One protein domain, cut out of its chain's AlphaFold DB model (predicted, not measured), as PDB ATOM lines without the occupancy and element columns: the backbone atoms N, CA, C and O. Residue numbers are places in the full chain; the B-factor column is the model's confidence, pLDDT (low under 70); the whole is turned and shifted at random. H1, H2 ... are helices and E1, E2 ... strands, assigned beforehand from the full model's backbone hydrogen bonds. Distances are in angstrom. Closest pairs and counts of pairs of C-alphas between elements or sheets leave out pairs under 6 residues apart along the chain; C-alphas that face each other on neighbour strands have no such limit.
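AT A GLANCE: This is residues 237 to 365 of the 523 residues of an uncharacterized protein of Mycolicibacterium moriokaense (UniProt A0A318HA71). Two four-stranded sheets lie face to face as a sandwich, a smaller one of E1, E6, E3 and E2 and a larger, strongly twisted one of E5, E4, E7 and E8. The short helix H1 packs on the smaller sheet with residues 239 to 244, the longer helix H2 packs on the larger one with residues 268 to 279, and residues 281 to 289 stick out from the body. The printed part has 129 residues, with the named elements in the order H1 E1 H2 E2 E3 E4 E5 E6 E7 E8, and its class is mixed, helices and strands. The smaller sheet, in the order E1 E6 E3 E2, is mixed; the larger, in the order E5 E4 E7 E8, is antiparallel. The whole is compact, with a radius of gyration of the C-alphas of 14.8 A and spans of 46 by 37 by 32 A.

IN THESE COORDINATES: H1 is residues 237 to 244, beginning at C-alpha 237 at (269.181, 209.790, 287.385). E1 is residues 247 to 251, and H2, residues 268 to 282, is 20.8 A long. E2 is residues 299 to 301 and E3 residues 307 to 310. E4, residues 317 to 323, is 18.3 A long, and E5, residues 326 to 332, is 19.6 A. E6 is residues 337 to 341. E7, residues 347 to 353, is 19.3 A long, and E8, residues 358 to 364, is 20.4 A, ending at C-alpha 364 at (274.044, 234.457, 284.427).

HOW THE PARTS SIT: The facing parts of the sandwich are 10.6 A centre to centre. H1 is on the smaller sheet at a height of 7.6 A; the C-alphas of Ala 242 and Tyr 310 of E3 are the closest, 5.7 A apart. E1 and E6 are parallel, with N 250 and O 339 at 2.8 A. E6 and E3 are antiparallel, with N 338 and O 309 at 2.9 A; E2 and E3 form a hairpin, with N 308 and O 300 at 2.8 A. E1, H2 and E2 make a split strand-helix-strand unit, two strands of one sheet joined through a helix, with E6 and E3 between them in the sheet, and its crossover is right-handed. In the larger sheet E4 and E5 form a hairpin, with N 319 and O 330 at 2.8 A; E4 and E7 are antiparallel, with N 320 and O 351 at 2.8 A; E7 and E8 form a hairpin, with N 350 and O 361 at 2.9 A. H2 is on this sheet at a height of 9.5 A, two layers with the helix on one face; the C-alphas of Ile 272 and Val 358 of E8 are 6.5 A apart, the closest of that pair. In H1 and H2 every O i to N i+4 pair is within hydrogen-bond range.

THE WHOLE: The C-alphas of Thr 284 and Tyr 304, the two farthest apart, are 46.4 A apart. The printed part has no cut. The links E1 to H2 and H2 to E2 are long, 16 residues each; in the second, residues 294 to 295 pair in parallel with residues 359 to 360 of E8. Mean pLDDT of the printed part is 85.2, and residues 260 to 267 and 274 to 291 are under 70.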
ATOM      1  N   GLU A 237     270.051 209.758 286.208       96.19
ATOM      2  CA  GLU A 237     269.181 209.790 287.385       96.19
ATOM      3  C   GLU A 237     269.739 210.712 288.475       96.19
ATOM      4  O   GLU A 237     268.989 211.514 289.022       96.19
ATOM      5  N   ALA A 238     271.054 210.685 288.732       95.75
ATOM      6  CA  ALA A 238     271.691 211.595 289.685       95.75
ATOM      7  C   ALA A 238     271.573 213.065 289.247       95.75
ATOM      8  O   ALA A 238     271.313 213.936 290.076       95.75
ATOM      9  N   ILE A 239     271.699 213.334 287.939       97.19
ATOM     10  CA  ILE A 239     271.461 214.666 287.359       97.19
ATOM     11  C   ILE A 239     270.030 215.118 287.644       97.19
ATOM     12  O   ILE A 239     269.828 216.222 288.146       97.19
ATOM     13  N   GLN A 240     269.045 214.274 287.336       97.38
ATOM     14  CA  GLN A 240     267.642 214.627 287.513       97.38
ATOM     15  C   GLN A 240     267.287 214.807 288.992       97.38
ATOM     16  O   GLN A 240     266.634 215.790 289.337       97.38
ATOM     17  N   ALA A 241     267.752 213.908 289.864       96.94
ATOM     18  CA  ALA A 241     267.528 213.982 291.302       96.94
ATOM     19  C   ALA A 241     268.057 215.306 291.873       96.94
ATOM     20  O   ALA A 241     267.274 216.060 292.449       96.94
ATOM     21  N   ALA A 242     269.325 215.643 291.604       97.56
ATOM     22  CA  ALA A 242     269.931 216.897 292.050       97.56
ATOM     23  C   ALA A 242     269.226 218.129 291.465       97.56
ATOM     24  O   ALA A 242     268.965 219.101 292.171       97.56
ATOM     25  N   ARG A 243     268.846 218.082 290.181       97.12
ATOM     26  CA  ARG A 243     268.113 219.171 289.526       97.12
ATOM     27  C   ARG A 243     266.755 219.432 290.180       97.12
ATOM     28  O   ARG A 243     266.334 220.582 290.236       97.12
ATOM     29  N   THR A 244     266.067 218.395 290.656       97.12
ATOM     30  CA  THR A 244     264.726 218.503 291.263       97.12
ATOM     31  C   THR A 244     264.715 218.576 292.788       97.12
ATOM     32  O   THR A 244     263.636 218.705 293.366       97.12
ATOM     33  N   ALA A 245     265.878 218.514 293.439       97.38
ATOM     34  CA  ALA A 245     265.987 218.585 294.890       97.38
ATOM     35  C   ALA A 245     265.346 219.874 295.453       97.38
ATOM     36  O   ALA A 245     265.197 220.873 294.738       97.38
ATOM     37  N   PRO A 246     264.929 219.905 296.725       95.75
ATOM     38  CA  PRO A 246     264.569 221.157 297.380       95.75
ATOM     39  C   PRO A 246     265.727 222.159 297.273       95.75
ATOM     40  O   PRO A 246     266.877 221.806 297.506       95.75
ATOM     41  N   ALA A 247     265.438 223.393 296.864       94.25
ATOM     42  CA  ALA A 247     266.470 224.416 296.735       94.25
ATOM     43  C   ALA A 247     266.557 225.258 298.007       94.25
ATOM     44  O   ALA A 247     265.529 225.700 298.525       94.25
ATOM     45  N   VAL A 248     267.778 225.537 298.458       94.31
ATOM     46  CA  VAL A 248     268.041 226.538 299.499       94.31
ATOM     47  C   VAL A 248     268.419 227.854 298.826       94.31
ATOM     48  O   VAL A 248     269.319 227.884 297.988       94.31
ATOM     49  N   VAL A 249     267.728 228.941 299.172       94.94
ATOM     50  CA  VAL A 249     268.097 230.285 298.705       94.94
ATOM     51  C   VAL A 249     269.307 230.762 299.501       94.94
ATOM     52  O   VAL A 249     269.325 230.682 300.728       94.94
ATOM     53  N   VAL A 250     270.321 231.236 298.789       95.38
ATOM     54  CA  VAL A 250     271.596 231.686 299.335       95.38
ATOM     55  C   VAL A 250     271.845 233.114 298.868       95.38
ATOM     56  O   VAL A 250     271.798 233.396 297.669       95.38
ATOM     57  N   ASP A 251     272.141 234.001 299.816       95.00
ATOM     58  CA  ASP A 251     272.707 235.310 299.505       95.00
ATOM     59  C   ASP A 251     274.088 235.109 298.869       95.00
ATOM     60  O   ASP A 251     274.990 234.522 299.471       95.00
ATOM     61  N   ALA A 252     274.246 235.575 297.633       95.75
ATOM     62  CA  ALA A 252     275.486 235.418 296.892       95.75
ATOM     63  C   ALA A 252     276.627 236.293 297.427       95.75
ATOM     64  O   ALA A 252     277.792 235.944 297.246       95.75
ATOM     65  N   ALA A 253     276.326 237.416 298.089       95.94
ATOM     66  CA  ALA A 253     277.341 238.273 298.702       95.94
ATOM     67  C   ALA A 253     277.826 237.713 300.046       95.94
ATOM     68  O   ALA A 253     278.982 237.905 300.417       95.94
ATOM     69  N   ALA A 254     276.981 236.971 300.761       95.25
ATOM     70  CA  ALA A 254     277.336 236.345 302.030       95.25
ATOM     71  C   ALA A 254     276.860 234.884 302.115       95.25
ATOM     72  O   ALA A 254     275.995 234.565 302.939       95.25
ATOM     73  N   PRO A 255     277.430 233.963 301.307       94.19
ATOM     74  CA  PRO A 255     277.052 232.562 301.383       94.19
ATOM     75  C   PRO A 255     277.325 231.984 302.780       94.19
ATOM     76  O   PRO A 255     278.321 232.347 303.418       94.19
ATOM     77  N   PRO A 256     276.477 231.067 303.274       91.06
ATOM     78  CA  PRO A 256     276.700 230.437 304.564       91.06
ATOM     79  C   PRO A 256     278.000 229.616 304.545       91.06
ATOM     80  O   PRO A 256     278.325 228.996 303.527       91.06
ATOM     81  N   PRO A 257     278.739 229.564 305.667       82.56
ATOM     82  CA  PRO A 257     279.955 228.770 305.744       82.56
ATOM     83  C   PRO A 257     279.643 227.275 305.566       82.56
ATOM     84  O   PRO A 257     278.568 226.814 305.968       82.56
ATOM     85  N   PRO A 258     280.584 226.485 305.015       76.00
ATOM     86  CA  PRO A 258     280.401 225.046 304.897       76.00
ATOM     87  C   PRO A 258     280.283 224.396 306.289       76.00
ATOM     88  O   PRO A 258     280.855 224.905 307.261       76.00
ATOM     89  N   PRO A 259     279.597 223.245 306.417       76.19
ATOM     90  CA  PRO A 259     279.486 222.548 307.695       76.19
ATOM     91  C   PRO A 259     280.864 222.195 308.283       76.19
ATOM     92  O   PRO A 259     281.778 221.800 307.559       76.19
ATOM     93  N   VAL A 260     280.999 222.269 309.615       61.72
ATOM     94  CA  VAL A 260     282.252 222.068 310.389       61.72
ATOM     95  C   VAL A 260     282.961 220.714 310.186       61.72
ATOM     96  O   VAL A 260     284.116 220.550 310.565       61.72
ATOM     97  N   ASN A 261     282.300 219.737 309.561       58.38
ATOM     98  CA  ASN A 261     282.891 218.431 309.250       58.38
ATOM     99  C   ASN A 261     283.465 218.358 307.821       58.38
ATOM    100  O   ASN A 261     284.208 217.433 307.503       58.38
ATOM    101  N   VAL A 262     283.168 219.352 306.976       55.88
ATOM    102  CA  VAL A 262     283.719 219.529 305.617       55.88
ATOM    103  C   VAL A 262     284.998 220.390 305.663       55.88
ATOM    104  O   VAL A 262     285.662 220.632 304.657       55.88
ATOM    105  N   THR A 263     285.390 220.860 306.851       49.16
ATOM    106  CA  THR A 263     286.504 221.798 307.083       49.16
ATOM    107  C   THR A 263     287.888 221.143 307.050       49.16
ATOM    108  O   THR A 263     288.887 221.852 307.079       49.16
ATOM    109  N   ASN A 264     287.978 219.815 306.899       47.75
ATOM    110  CA  ASN A 264     289.251 219.146 306.578       47.75
ATOM    111  C   ASN A 264     289.718 219.403 305.137       47.75
ATOM    112  O   ASN A 264     290.827 219.030 304.758       47.75
ATOM    113  N   VAL A 265     288.898 220.077 304.334       47.44
ATOM    114  CA  VAL A 265     289.314 220.635 303.055       47.44
ATOM    115  C   VAL A 265     289.959 221.995 303.321       47.44
ATOM    116  O   VAL A 265     289.296 223.037 303.364       47.44
ATOM    117  N   THR A 266     291.271 221.921 303.541       52.75
ATOM    118  CA  THR A 266     292.297 222.920 303.222       52.75
ATOM    119  C   THR A 266     291.810 223.935 302.184       52.75
ATOM    120  O   THR A 266     291.187 223.524 301.210       52.75
ATOM    121  N   ASN A 267     292.100 225.225 302.405       68.62
ATOM    122  CA  ASN A 267     291.943 226.353 301.470       68.62
ATOM    123  C   ASN A 267     291.714 225.898 300.008       68.62
ATOM    124  O   ASN A 267     292.544 225.153 299.480       68.62
ATOM    125  N   ILE A 268     290.624 226.345 299.366       74.00
ATOM    126  CA  ILE A 268     290.258 225.941 297.996       74.00
ATOM    127  C   ILE A 268     291.434 226.077 297.012       74.00
ATOM    128  O   ILE A 268     291.595 225.233 296.136       74.00
ATOM    129  N   ASP A 269     292.326 227.051 297.221       73.69
ATOM    130  CA  ASP A 269     293.548 227.250 296.433       73.69
ATOM    131  C   ASP A 269     294.518 226.062 296.563       73.69
ATOM    132  O   ASP A 269     295.108 225.598 295.584       73.69
ATOM    133  N   THR A 270     294.667 225.527 297.778       71.81
ATOM    134  CA  THR A 270     295.482 224.336 298.058       71.81
ATOM    135  C   THR A 270     294.830 223.082 297.493       71.81
ATOM    136  O   THR A 270     295.521 222.234 296.934       71.81
ATOM    137  N   GLN A 271     293.502 222.963 297.591       72.12
ATOM    138  CA  GLN A 271     292.774 221.833 297.015       72.12
ATOM    139  C   GLN A 271     292.901 221.805 295.487       72.12
ATOM    140  O   GLN A 271     293.215 220.758 294.926       72.12
ATOM    141  N   ILE A 272     292.739 222.955 294.828       74.56
ATOM    142  CA  ILE A 272     292.920 223.090 293.380       74.56
ATOM    143  C   ILE A 272     294.351 222.722 292.994       74.56
ATOM    144  O   ILE A 272     294.541 221.858 292.144       74.56
ATOM    145  N   THR A 273     295.352 223.285 293.677       73.25
ATOM    146  CA  THR A 273     296.765 222.977 293.399       73.25
ATOM    147  C   THR A 273     297.054 221.481 293.539       73.25
ATOM    148  O   THR A 273     297.700 220.895 292.674       73.25
ATOM    149  N   ASN A 274     296.544 220.838 294.592       69.06
ATOM    150  CA  ASN A 274     296.747 219.410 294.828       69.06
ATOM    151  C   ASN A 274     296.071 218.546 293.755       69.06
ATOM    152  O   ASN A 274     296.701 217.627 293.242       69.06
ATOM    153  N   ILE A 275     294.816 218.834 293.395       67.69
ATOM    154  CA  ILE A 275     294.090 218.066 292.371       67.69
ATOM    155  C   ILE A 275     294.749 218.247 291.003       67.69
ATOM    156  O   ILE A 275     294.956 217.270 290.288       67.69
ATOM    157  N   GLU A 276     295.139 219.471 290.649       68.50
ATOM    158  CA  GLU A 276     295.858 219.734 289.406       68.50
ATOM    159  C   GLU A 276     297.201 219.004 289.371       68.50
ATOM    160  O   GLU A 276     297.511 218.344 288.382       68.50
ATOM    161  N   GLN A 277     297.976 219.037 290.459       63.53
ATOM    162  CA  GLN A 277     299.227 218.287 290.542       63.53
ATOM    163  C   GLN A 277     298.999 216.778 290.422       63.53
ATOM    164  O   GLN A 277     299.727 216.126 289.676       63.53
ATOM    165  N   VAL A 278     297.997 216.210 291.095       58.06
ATOM    166  CA  VAL A 278     297.681 214.775 291.013       58.06
ATOM    167  C   VAL A 278     297.236 214.384 289.600       58.06
ATOM    168  O   VAL A 278     297.706 213.374 289.078       58.06
ATOM    169  N   ASN A 279     296.404 215.195 288.943       59.34
ATOM    170  CA  ASN A 279     295.970 214.955 287.563       59.34
ATOM    171  C   ASN A 279     297.120 215.083 286.554       59.34
ATOM    172  O   ASN A 279     297.156 214.355 285.562       59.34
ATOM    173  N   ILE A 280     298.097 215.957 286.815       55.66
ATOM    174  CA  ILE A 280     299.328 216.055 286.019       55.66
ATOM    175  C   ILE A 280     300.227 214.826 286.234       55.66
ATOM    176  O   ILE A 280     300.770 214.302 285.269       55.66
ATOM    177  N   HIS A 281     300.381 214.342 287.472       48.62
ATOM    178  CA  HIS A 281     301.291 213.232 287.791       48.62
ATOM    179  C   HIS A 281     300.737 211.850 287.415       48.62
ATOM    180  O   HIS A 281     301.506 210.978 287.014       48.62
ATOM    181  N   ASN A 282     299.425 211.633 287.536       51.72
ATOM    182  CA  ASN A 282     298.805 210.342 287.219       51.72
ATOM    183  C   ASN A 282     298.573 210.143 285.718       51.72
ATOM    184  O   ASN A 282     298.477 209.003 285.261       51.72
ATOM    185  N   ASN A 283     298.501 211.226 284.943       46.81
ATOM    186  CA  ASN A 283     298.389 211.149 283.497       46.81
ATOM    187  C   ASN A 283     299.792 211.285 282.886       46.81
ATOM    188  O   ASN A 283     300.261 212.380 282.595       46.81
ATOM    189  N   THR A 284     300.492 210.160 282.692       37.28
ATOM    190  CA  THR A 284     301.858 210.113 282.117       37.28
ATOM    191  C   THR A 284     301.959 210.666 280.690       37.28
ATOM    192  O   THR A 284     303.053 210.773 280.144       37.28
ATOM    193  N   ASN A 285     300.828 211.036 280.093       36.84
ATOM    194  CA  ASN A 285     300.734 211.940 278.965       36.84
ATOM    195  C   ASN A 285     299.972 213.184 279.437       36.84
ATOM    196  O   ASN A 285     298.745 213.171 279.493       36.84
ATOM    197  N   VAL A 286     300.681 214.269 279.751       44.16
ATOM    198  CA  VAL A 286     300.079 215.610 279.794       44.16
ATOM    199  C   VAL A 286     299.737 215.976 278.344       44.16
ATOM    200  O   VAL A 286     300.469 216.693 277.671       44.16
ATOM    201  N   THR A 287     298.691 215.357 277.799       45.16
ATOM    202  CA  THR A 287     298.122 215.698 276.496       45.16
ATOM    203  C   THR A 287     297.386 217.031 276.591       45.16
ATOM    204  O   THR A 287     297.085 217.515 277.682       45.16
ATOM    205  N   ALA A 288     297.075 217.609 275.427       47.94
ATOM    206  CA  ALA A 288     296.273 218.822 275.267       47.94
ATOM    207  C   ALA A 288     294.986 218.856 276.126       47.94
ATOM    208  O   ALA A 288     294.520 219.930 276.482       47.94
ATOM    209  N   ASP A 289     294.450 217.702 276.526       45.94
ATOM    210  CA  ASP A 289     293.258 217.593 277.374       45.94
ATOM    211  C   ASP A 289     293.478 217.999 278.847       45.94
ATOM    212  O   ASP A 289     292.507 218.206 279.565       45.94
ATOM    213  N   ASN A 290     294.726 218.115 279.323       57.62
ATOM    214  CA  ASN A 290     295.023 218.265 280.757       57.62
ATOM    215  C   ASN A 290     295.256 219.719 281.216       57.62
ATOM    216  O   ASN A 290     295.452 219.963 282.405       57.62
ATOM    217  N   TRP A 291     295.281 220.696 280.301       67.69
ATOM    218  CA  TRP A 291     295.499 222.102 280.675       67.69
ATOM    219  C   TRP A 291     294.210 222.822 281.095       67.69
ATOM    220  O   TRP A 291     294.249 223.715 281.945       67.69
ATOM    221  N   ARG A 292     293.057 222.449 280.524       80.62
ATOM    222  CA  ARG A 292     291.766 223.055 280.873       80.62
ATOM    223  C   ARG A 292     291.013 222.146 281.838       80.62
ATOM    224  O   ARG A 292     290.884 220.958 281.548       80.62
ATOM    225  N   PRO A 293     290.476 222.676 282.947       86.06
ATOM    226  CA  PRO A 293     289.581 221.897 283.784       86.06
ATOM    227  C   PRO A 293     288.311 221.541 283.002       86.06
ATOM    228  O   PRO A 293     287.938 222.212 282.034       86.06
ATOM    229  N   ALA A 294     287.640 220.478 283.439       90.06
ATOM    230  CA  ALA A 294     286.362 220.077 282.870       90.06
ATOM    231  C   ALA A 294     285.324 221.208 282.994       90.06
ATOM    232  O   ALA A 294     285.365 222.010 283.931       90.06
ATOM    233  N   ARG A 295     284.367 221.271 282.066       93.81
ATOM    234  CA  ARG A 295     283.265 222.234 282.126       93.81
ATOM    235  C   ARG A 295     282.210 221.768 283.127       93.81
ATOM    236  O   ARG A 295     281.773 220.616 283.099       93.81
ATOM    237  N   TRP A 296     281.780 222.671 284.001       96.25
ATOM    238  CA  TRP A 296     280.639 222.443 284.877       96.25
ATOM    239  C   TRP A 296     279.336 222.755 284.135       96.25
ATOM    240  O   TRP A 296     279.012 223.916 283.902       96.25
ATOM    241  N   ASP A 297     278.578 221.716 283.783       95.88
ATOM    242  CA  ASP A 297     277.316 221.832 283.033       95.88
ATOM    243  C   ASP A 297     276.070 221.891 283.941       95.88
ATOM    244  O   ASP A 297     274.940 222.006 283.467       95.88
ATOM    245  N   TYR A 298     276.249 221.790 285.260       97.50
ATOM    246  CA  TYR A 298     275.154 221.626 286.220       97.50
ATOM    247  C   TYR A 298     274.716 222.967 286.820       97.50
ATOM    248  O   TYR A 298     274.830 223.208 288.024       97.50
ATOM    249  N   VAL A 299     274.248 223.848 285.933       97.81
ATOM    250  CA  VAL A 299     273.632 225.146 286.239       97.81
ATOM    251  C   VAL A 299     272.240 225.174 285.610       97.81
ATOM    252  O   VAL A 299     272.069 224.788 284.456       97.81
ATOM    253  N   ASP A 300     271.242 225.614 286.366       97.69
ATOM    254  CA  ASP A 300     269.882 225.865 285.882       97.69
ATOM    255  C   ASP A 300     269.415 227.241 286.374       97.69
ATOM    256  O   ASP A 300     270.192 228.009 286.943       97.69
ATOM    257  N   TYR A 301     268.147 227.561 286.160       96.81
ATOM    258  CA  TYR A 301     267.541 228.804 286.603       96.81
ATOM    259  C   TYR A 301     266.164 228.534 287.199       96.81
ATOM    260  O   TYR A 301     265.397 227.722 286.681       96.81
ATOM    261  N   ASP A 302     265.833 229.223 288.289       94.88
ATOM    262  CA  ASP A 302     264.489 229.150 288.850       94.88
ATOM    263  C   ASP A 302     263.476 229.942 287.997       94.88
ATOM    264  O   ASP A 302     263.806 230.553 286.974       94.88
ATOM    265  N   GLN A 303     262.210 229.947 288.421       92.69
ATOM    266  CA  GLN A 303     261.139 230.689 287.739       92.69
ATOM    267  C   GLN A 303     261.390 232.207 287.650       92.69
ATOM    268  O   GLN A 303     260.785 232.881 286.819       92.69
ATOM    269  N   TYR A 304     262.297 232.735 288.474       95.00
ATOM    270  CA  TYR A 304     262.689 234.140 288.534       95.00
ATOM    271  C   TYR A 304     264.043 234.405 287.869       95.00
ATOM    272  O   TYR A 304     264.602 235.494 287.990       95.00
ATOM    273  N   ARG A 305     264.565 233.410 287.137       95.81
ATOM    274  CA  ARG A 305     265.874 233.421 286.475       95.81
ATOM    275  C   ARG A 305     267.045 233.679 287.421       95.81
ATOM    276  O   ARG A 305     268.095 234.134 286.978       95.81
ATOM    277  N   ARG A 306     266.898 233.350 288.704       96.62
ATOM    278  CA  ARG A 306     268.032 233.296 289.625       96.62
ATOM    279  C   ARG A 306     268.840 232.028 289.338       96.62
ATOM    280  O   ARG A 306     268.230 230.976 289.110       96.62
ATOM    281  N   PRO A 307     270.180 232.103 289.305       97.94
ATOM    282  CA  PRO A 307     271.010 230.950 288.991       97.94
ATOM    283  C   PRO A 307     270.874 229.861 290.059       97.94
ATOM    284  O   PRO A 307     270.937 230.120 291.261       97.94
ATOM    285  N   VAL A 308     270.691 228.627 289.596       98.25
ATOM    286  CA  VAL A 308     270.548 227.424 290.414       98.25
ATOM    287  C   VAL A 308     271.765 226.542 290.198       98.25
ATOM    288  O   VAL A 308     271.951 225.979 289.119       98.25
ATOM    289  N   LEU A 309     272.583 226.392 291.235       98.31
ATOM    290  CA  LEU A 309     273.726 225.485 291.223       98.31
ATOM    291  C   LEU A 309     273.288 224.160 291.838       98.31
ATOM    292  O   LEU A 309     272.873 224.130 292.998       98.31
ATOM    293  N   TYR A 310     273.351 223.073 291.072       98.12
ATOM    294  CA  TYR A 310     272.958 221.743 291.541       98.12
ATOM    295  C   TYR A 310     274.105 220.749 291.398       98.12
ATOM    296  O   TYR A 310     274.893 220.828 290.457       98.12
ATOM    297  N   ASN A 311     274.205 219.805 292.334       97.25
ATOM    298  CA  ASN A 311     275.370 218.935 292.459       97.25
ATOM    299  C   ASN A 311     275.027 217.444 292.267       97.25
ATOM    300  O   ASN A 311     274.645 216.757 293.214       97.25
ATOM    301  N   PRO A 312     275.232 216.894 291.061       97.25
ATOM    302  CA  PRO A 312     275.024 215.471 290.784       97.25
ATOM    303  C   PRO A 312     276.261 214.577 290.986       97.25
ATOM    304  O   PRO A 312     276.216 213.390 290.658       97.25
ATOM    305  N   SER A 313     277.382 215.110 291.486       92.81
ATOM    306  CA  SER A 313     278.679 214.405 291.494       92.81
ATOM    307  C   SER A 313     278.786 213.276 292.530       92.81
ATOM    308  O   SER A 313     279.615 212.374 292.397       92.81
ATOM    309  N   GLY A 314     277.919 213.269 293.545       91.94
ATOM    310  CA  GLY A 314     277.993 212.307 294.647       91.94
ATOM    311  C   GLY A 314     279.072 212.632 295.691       91.94
ATOM    312  O   GLY A 314     279.293 211.816 296.582       91.94
ATOM    313  N   GLU A 315     279.706 213.802 295.600       91.25
ATOM    314  CA  GLU A 315     280.613 214.380 296.597       91.25
ATOM    315  C   GLU A 315     280.271 215.855 296.848       91.25
ATOM    316  O   GLU A 315     279.509 216.446 296.086       91.25
ATOM    317  N   ASP A 316     280.784 216.444 297.928       91.31
ATOM    318  CA  ASP A 316     280.592 217.869 298.224       91.31
ATOM    319  C   ASP A 316     281.262 218.748 297.163       91.31
ATOM    320  O   ASP A 316     282.408 218.491 296.789       91.31
ATOM    321  N   VAL A 317     280.580 219.814 296.730       92.50
ATOM    322  CA  VAL A 317     281.127 220.775 295.759       92.50
ATOM    323  C   VAL A 317     281.156 222.182 296.342       92.50
ATOM    324  O   VAL A 317     280.186 222.651 296.941       92.50
ATOM    325  N   ARG A 318     282.285 222.866 296.148       92.31
ATOM    326  CA  ARG A 318     282.461 224.294 296.441       92.31
ATOM    327  C   ARG A 318     282.550 225.084 295.150       92.31
ATOM    328  O   ARG A 318     283.315 224.714 294.267       92.31
ATOM    329  N   TYR A 319     281.825 226.188 295.075       94.88
ATOM    330  CA  TYR A 319     281.822 227.112 293.950       94.88
ATOM    331  C   TYR A 319     282.469 228.413 294.381       94.88
ATOM    332  O   TYR A 319     281.929 229.089 295.254       94.88
ATOM    333  N   ARG A 320     283.584 228.784 293.756       94.94
ATOM    334  CA  ARG A 320     284.225 230.082 293.954       94.94
ATOM    335  C   ARG A 320     283.951 230.999 292.776       94.94
ATOM    336  O   ARG A 320     284.256 230.638 291.644       94.94
ATOM    337  N   TYR A 321     283.407 232.176 293.049       96.19
ATOM    338  CA  TYR A 321     283.049 233.189 292.054       96.19
ATOM    339  C   TYR A 321     283.330 234.589 292.600       96.19
ATOM    340  O   TYR A 321     283.451 234.768 293.807       96.19
ATOM    341  N   TYR A 322     283.473 235.582 291.723       95.50
ATOM    342  CA  TYR A 322     283.664 236.975 292.132       95.50
ATOM    343  C   TYR A 322     282.321 237.703 292.122       95.50
ATOM    344  O   TYR A 322     281.673 237.779 291.079       95.50
ATOM    345  N   TYR A 323     281.893 238.223 293.270       96.44
ATOM    346  CA  TYR A 323     280.629 238.937 293.406       96.44
ATOM    347  C   TYR A 323     280.713 239.989 294.508       96.44
ATOM    348  O   TYR A 323     281.264 239.741 295.581       96.44
ATOM    349  N   ASP A 324     280.146 241.165 294.236       94.69
ATOM    350  CA  ASP A 324     280.141 242.302 295.163       94.69
ATOM    351  C   ASP A 324     281.552 242.664 295.672       94.69
ATOM    352  O   ASP A 324     281.815 242.755 296.868       94.69
ATOM    353  N   GLY A 325     282.502 242.784 294.737       93.31
ATOM    354  CA  GLY A 325     283.865 243.238 295.027       93.31
ATOM    355  C   GLY A 325     284.800 242.214 295.682       93.31
ATOM    356  O   GLY A 325     285.945 242.562 295.959       93.31
ATOM    357  N   ASP A 326     284.353 240.977 295.922       95.25
ATOM    358  CA  ASP A 326     285.162 239.949 296.586       95.25
ATOM    359  C   ASP A 326     284.905 238.543 296.018       95.25
ATOM    360  O   ASP A 326     283.908 238.288 295.334       95.25
ATOM    361  N   TYR A 327     285.810 237.608 296.304       93.69
ATOM    362  CA  TYR A 327     285.592 236.194 296.031       93.69
ATOM    363  C   TYR A 327     284.669 235.578 297.079       93.69
ATOM    364  O   TYR A 327     284.904 235.652 298.283       93.69
ATOM    365  N   ARG A 328     283.618 234.922 296.595       95.25
ATOM    366  CA  ARG A 328     282.596 234.246 297.387       95.25
ATOM    367  C   ARG A 328     282.709 232.748 297.173       95.25
ATOM    368  O   ARG A 328     283.040 232.302 296.074       95.25
ATOM    369  N   GLU A 329     282.412 231.980 298.214       93.25
ATOM    370  CA  GLU A 329     282.399 230.520 298.162       93.25
ATOM    371  C   GLU A 329     281.028 229.998 298.575       93.25
ATOM    372  O   GLU A 329     280.618 230.169 299.717       93.25
ATOM    373  N   ALA A 330     280.322 229.347 297.654       94.75
ATOM    374  CA  ALA A 330     279.077 228.651 297.956       94.75
ATOM    375  C   ALA A 330     279.317 227.141 298.027       94.75
ATOM    376  O   ALA A 330     280.072 226.581 297.231       94.75
ATOM    377  N   TRP A 331     278.659 226.473 298.969       93.69
ATOM    378  CA  TRP A 331     278.770 225.030 299.166       93.69
ATOM    379  C   TRP A 331     277.462 224.337 298.791       93.69
ATOM    380  O   TRP A 331     276.388 224.778 299.200       93.69
ATOM    381  N   VAL A 332     277.560 223.248 298.025       95.56
ATOM    382  CA  VAL A 332     276.411 222.427 297.629       95.56
ATOM    383  C   VAL A 332     276.705 220.953 297.931       95.56
ATOM    384  O   VAL A 332     277.605 220.371 297.311       95.56
ATOM    385  N   PRO A 333     275.960 220.329 298.858       94.56
ATOM    386  CA  PRO A 333     276.108 218.910 299.163       94.56
ATOM    387  C   PRO A 333     275.737 218.000 297.977       94.56
ATOM    388  O   PRO A 333     275.060 218.434 297.039       94.56
ATOM    389  N   PRO A 334     276.160 216.723 297.991       94.81
ATOM    390  CA  PRO A 334     275.801 215.767 296.957       94.81
ATOM    391  C   PRO A 334     274.287 215.576 296.841       94.81
ATOM    392  O   PRO A 334     273.615 215.294 297.827       94.81
ATOM    393  N   GLY A 335     273.768 215.644 295.615       96.56
ATOM    394  CA  GLY A 335     272.349 215.442 295.318       96.56
ATOM    395  C   GLY A 335     271.458 216.643 295.634       96.56
ATOM    396  O   GLY A 335     270.248 216.541 295.466       96.56
ATOM    397  N   GLU A 336     272.037 217.763 296.061       97.31
ATOM    398  CA  GLU A 336     271.316 218.958 296.501       97.31
ATOM    399  C   GLU A 336     271.496 220.111 295.502       97.31
ATOM    400  O   GLU A 336     272.280 220.027 294.543       97.31
ATOM    401  N   ARG A 337     270.753 221.204 295.712       97.56
ATOM    402  CA  ARG A 337     270.892 222.435 294.924       97.56
ATOM    403  C   ARG A 337     270.651 223.698 295.740       97.56
ATOM    404  O   ARG A 337     269.880 223.702 296.699       97.56
ATOM    405  N   ILE A 338     271.258 224.793 295.302       97.75
ATOM    406  CA  ILE A 338     271.053 226.132 295.862       97.75
ATOM    407  C   ILE A 338     270.583 227.098 294.779       97.75
ATOM    408  O   ILE A 338     270.904 226.921 293.605       97.75
ATOM    409  N   VAL A 339     269.848 228.130 295.181       97.56
ATOM    410  CA  VAL A 339     269.506 229.287 294.344       97.56
ATOM    411  C   VAL A 339     270.329 230.463 294.845       97.56
ATOM    412  O   VAL A 339     270.207 230.827 296.011       97.56
ATOM    413  N   LEU A 340     271.154 231.056 293.989       97.31
ATOM    414  CA  LEU A 340     271.917 232.250 294.341       97.31
ATOM    415  C   LEU A 340     271.085 233.503 294.055       97.31
ATOM    416  O   LEU A 340     270.617 233.700 292.932       97.31
ATOM    417  N   ASP A 341     270.919 234.364 295.055       94.88
ATOM    418  CA  ASP A 341     270.206 235.632 294.896       94.88
ATOM    419  C   ASP A 341     271.123 236.688 294.260       94.88
ATOM    420  O   ASP A 341     271.837 237.422 294.938       94.88
ATOM    421  N   ILE A 342     271.163 236.699 292.923       95.12
ATOM    422  CA  ILE A 342     272.034 237.575 292.125       95.12
ATOM    423  C   ILE A 342     271.183 238.431 291.193       95.12
ATOM    424  O   ILE A 342     270.819 238.022 290.087       95.12
ATOM    425  N   ILE A 343     270.917 239.658 291.636       93.19
ATOM    426  CA  ILE A 343     270.152 240.656 290.874       93.19
ATOM    427  C   ILE A 343     271.000 241.415 289.850       93.19
ATOM    428  O   ILE A 343     270.475 242.023 288.922       93.19
ATOM    429  N   THR A 344     272.323 241.394 290.007       95.38
ATOM    430  CA  THR A 344     273.241 242.087 289.103       95.38
ATOM    431  C   THR A 344     273.303 241.343 287.775       95.38
ATOM    432  O   THR A 344     273.720 240.186 287.727       95.38
ATOM    433  N   ALA A 345     272.890 242.003 286.695       95.62
ATOM    434  CA  ALA A 345     272.901 241.446 285.349       95.62
ATOM    435  C   ALA A 345     274.332 241.392 284.790       95.62
ATOM    436  O   ALA A 345     274.870 242.401 284.340       95.62
ATOM    437  N   ALA A 346     274.947 240.213 284.848       96.62
ATOM    438  CA  ALA A 346     276.261 239.928 284.282       96.62
ATOM    439  C   ALA A 346     276.454 238.412 284.130       96.62
ATOM    440  O   ALA A 346     275.658 237.615 284.633       96.62
ATOM    441  N   VAL A 347     277.530 238.018 283.457       97.94
ATOM    442  CA  VAL A 347     278.027 236.640 283.489       97.94
ATOM    443  C   VAL A 347     279.037 236.527 284.620       97.94
ATOM    444  O   VAL A 347     279.947 237.343 284.723       97.94
ATOM    445  N   PHE A 348     278.906 235.497 285.446       97.94
ATOM    446  CA  PHE A 348     279.787 235.242 286.578       97.94
ATOM    447  C   PHE A 348     280.562 233.947 286.347       97.94
ATOM    448  O   PHE A 348     280.002 232.856 286.496       97.94
ATOM    449  N   PRO A 349     281.843 234.041 285.959       98.00
ATOM    450  CA  PRO A 349     282.749 232.905 285.945       98.00
ATOM    451  C   PRO A 349     282.916 232.319 287.345       98.00
ATOM    452  O   PRO A 349     283.030 233.057 288.328       98.00
ATOM    453  N   PHE A 350     283.000 230.997 287.431       97.44
ATOM    454  CA  PHE A 350     283.281 230.309 288.681       97.44
ATOM    455  C   PHE A 350     284.191 229.098 288.481       97.44
ATOM    456  O   PHE A 350     284.263 228.511 287.398       97.44
ATOM    457  N   THR A 351     284.843 228.701 289.571       95.81
ATOM    458  CA  THR A 351     285.531 227.415 289.702       95.81
ATOM    459  C   THR A 351     284.731 226.526 290.652       95.81
ATOM    460  O   THR A 351     284.419 226.946 291.766       95.81
ATOM    461  N   ALA A 352     284.389 225.312 290.222       94.44
ATOM    462  CA  ALA A 352     283.723 224.299 291.033       94.44
ATOM    463  C   ALA A 352     284.699 223.174 291.396       94.44
ATOM    464  O   ALA A 352     285.315 222.561 290.518       94.44
ATOM    465  N   VAL A 353     284.832 222.905 292.693       90.88
ATOM    466  CA  VAL A 353     285.821 221.978 293.253       90.88
ATOM    467  C   VAL A 353     285.117 220.892 294.051       90.88
ATOM    468  O   VAL A 353     284.412 221.190 295.017       90.88
ATOM    469  N   GLY A 354     285.329 219.648 293.632       88.31
ATOM    470  CA  GLY A 354     284.964 218.444 294.369       88.31
ATOM    471  C   GLY A 354     286.181 217.813 295.048       88.31
ATOM    472  O   GLY A 354     287.302 218.319 294.972       88.31
ATOM    473  N   SER A 355     285.987 216.677 295.713       83.00
ATOM    474  CA  SER A 355     287.106 215.917 296.285       83.00
ATOM    475  C   SER A 355     287.988 215.269 295.208       83.00
ATOM    476  O   SER A 355     289.180 215.062 295.432       83.00
ATOM    477  N   SER A 356     287.416 215.002 294.029       82.69
ATOM    478  CA  SER A 356     288.056 214.262 292.937       82.69
ATOM    479  C   SER A 356     288.271 215.073 291.656       82.69
ATOM    480  O   SER A 356     288.945 214.597 290.742       82.69
ATOM    481  N   PHE A 357     287.728 216.290 291.564       85.94
ATOM    482  CA  PHE A 357     287.808 217.101 290.350       85.94
ATOM    483  C   PHE A 357     287.909 218.601 290.630       85.94
ATOM    484  O   PHE A 357     287.457 219.114 291.654       85.94
ATOM    485  N   VAL A 358     288.452 219.309 289.639       89.06
ATOM    486  CA  VAL A 358     288.339 220.760 289.481       89.06
ATOM    487  C   VAL A 358     287.666 221.014 288.140       89.06
ATOM    488  O   VAL A 358     287.996 220.384 287.133       89.06
ATOM    489  N   SER A 359     286.703 221.922 288.140       92.69
ATOM    490  CA  SER A 359     285.923 222.294 286.968       92.69
ATOM    491  C   SER A 359     285.695 223.796 286.923       92.69
ATOM    492  O   SER A 359     285.774 224.471 287.948       92.69
ATOM    493  N   SER A 360     285.393 224.309 285.740       94.94
ATOM    494  CA  SER A 360     285.097 225.723 285.526       94.94
ATOM    495  C   SER A 360     283.758 225.874 284.827       94.94
ATOM    496  O   SER A 360     283.358 225.024 284.031       94.94
ATOM    497  N   GLY A 361     283.070 226.970 285.105       96.38
ATOM    498  CA  GLY A 361     281.807 227.295 284.465       96.38
ATOM    499  C   GLY A 361     281.509 228.781 284.553       96.38
ATOM    500  O   GLY A 361     282.316 229.579 285.033       96.38
ATOM    501  N   SER A 362     280.321 229.149 284.101       97.56
ATOM    502  CA  SER A 362     279.736 230.451 284.378       97.56
ATOM    503  C   SER A 362     278.231 230.323 284.583       97.56
ATOM    504  O   SER A 362     277.604 229.363 284.136       97.56
ATOM    505  N   PHE A 363     277.650 231.291 285.280       97.69
ATOM    506  CA  PHE A 363     276.204 231.456 285.372       97.69
ATOM    507  C   PHE A 363     275.829 232.907 285.070       97.69
ATOM    508  O   PHE A 363     276.651 233.815 285.191       97.69
ATOM    509  N   ASN A 364     274.579 233.128 284.681       97.44
ATOM    510  CA  ASN A 364     274.044 234.457 284.427       97.44
ATOM    511  C   ASN A 364     273.366 234.975 285.699       97.44
ATOM    512  O   ASN A 364     272.560 234.274 286.307       97.44
ATOM    513  N   GLY A 365     273.693 236.196 286.107       96.38
ATOM    514  CA  GLY A 365     272.909 236.926 287.099       96.38
ATOM    515  C   GLY A 365     271.730 237.655 286.461       96.38
ATOM    516  O   GLY A 365     271.293 237.331 285.356       96.38
TER     517      GLY A 365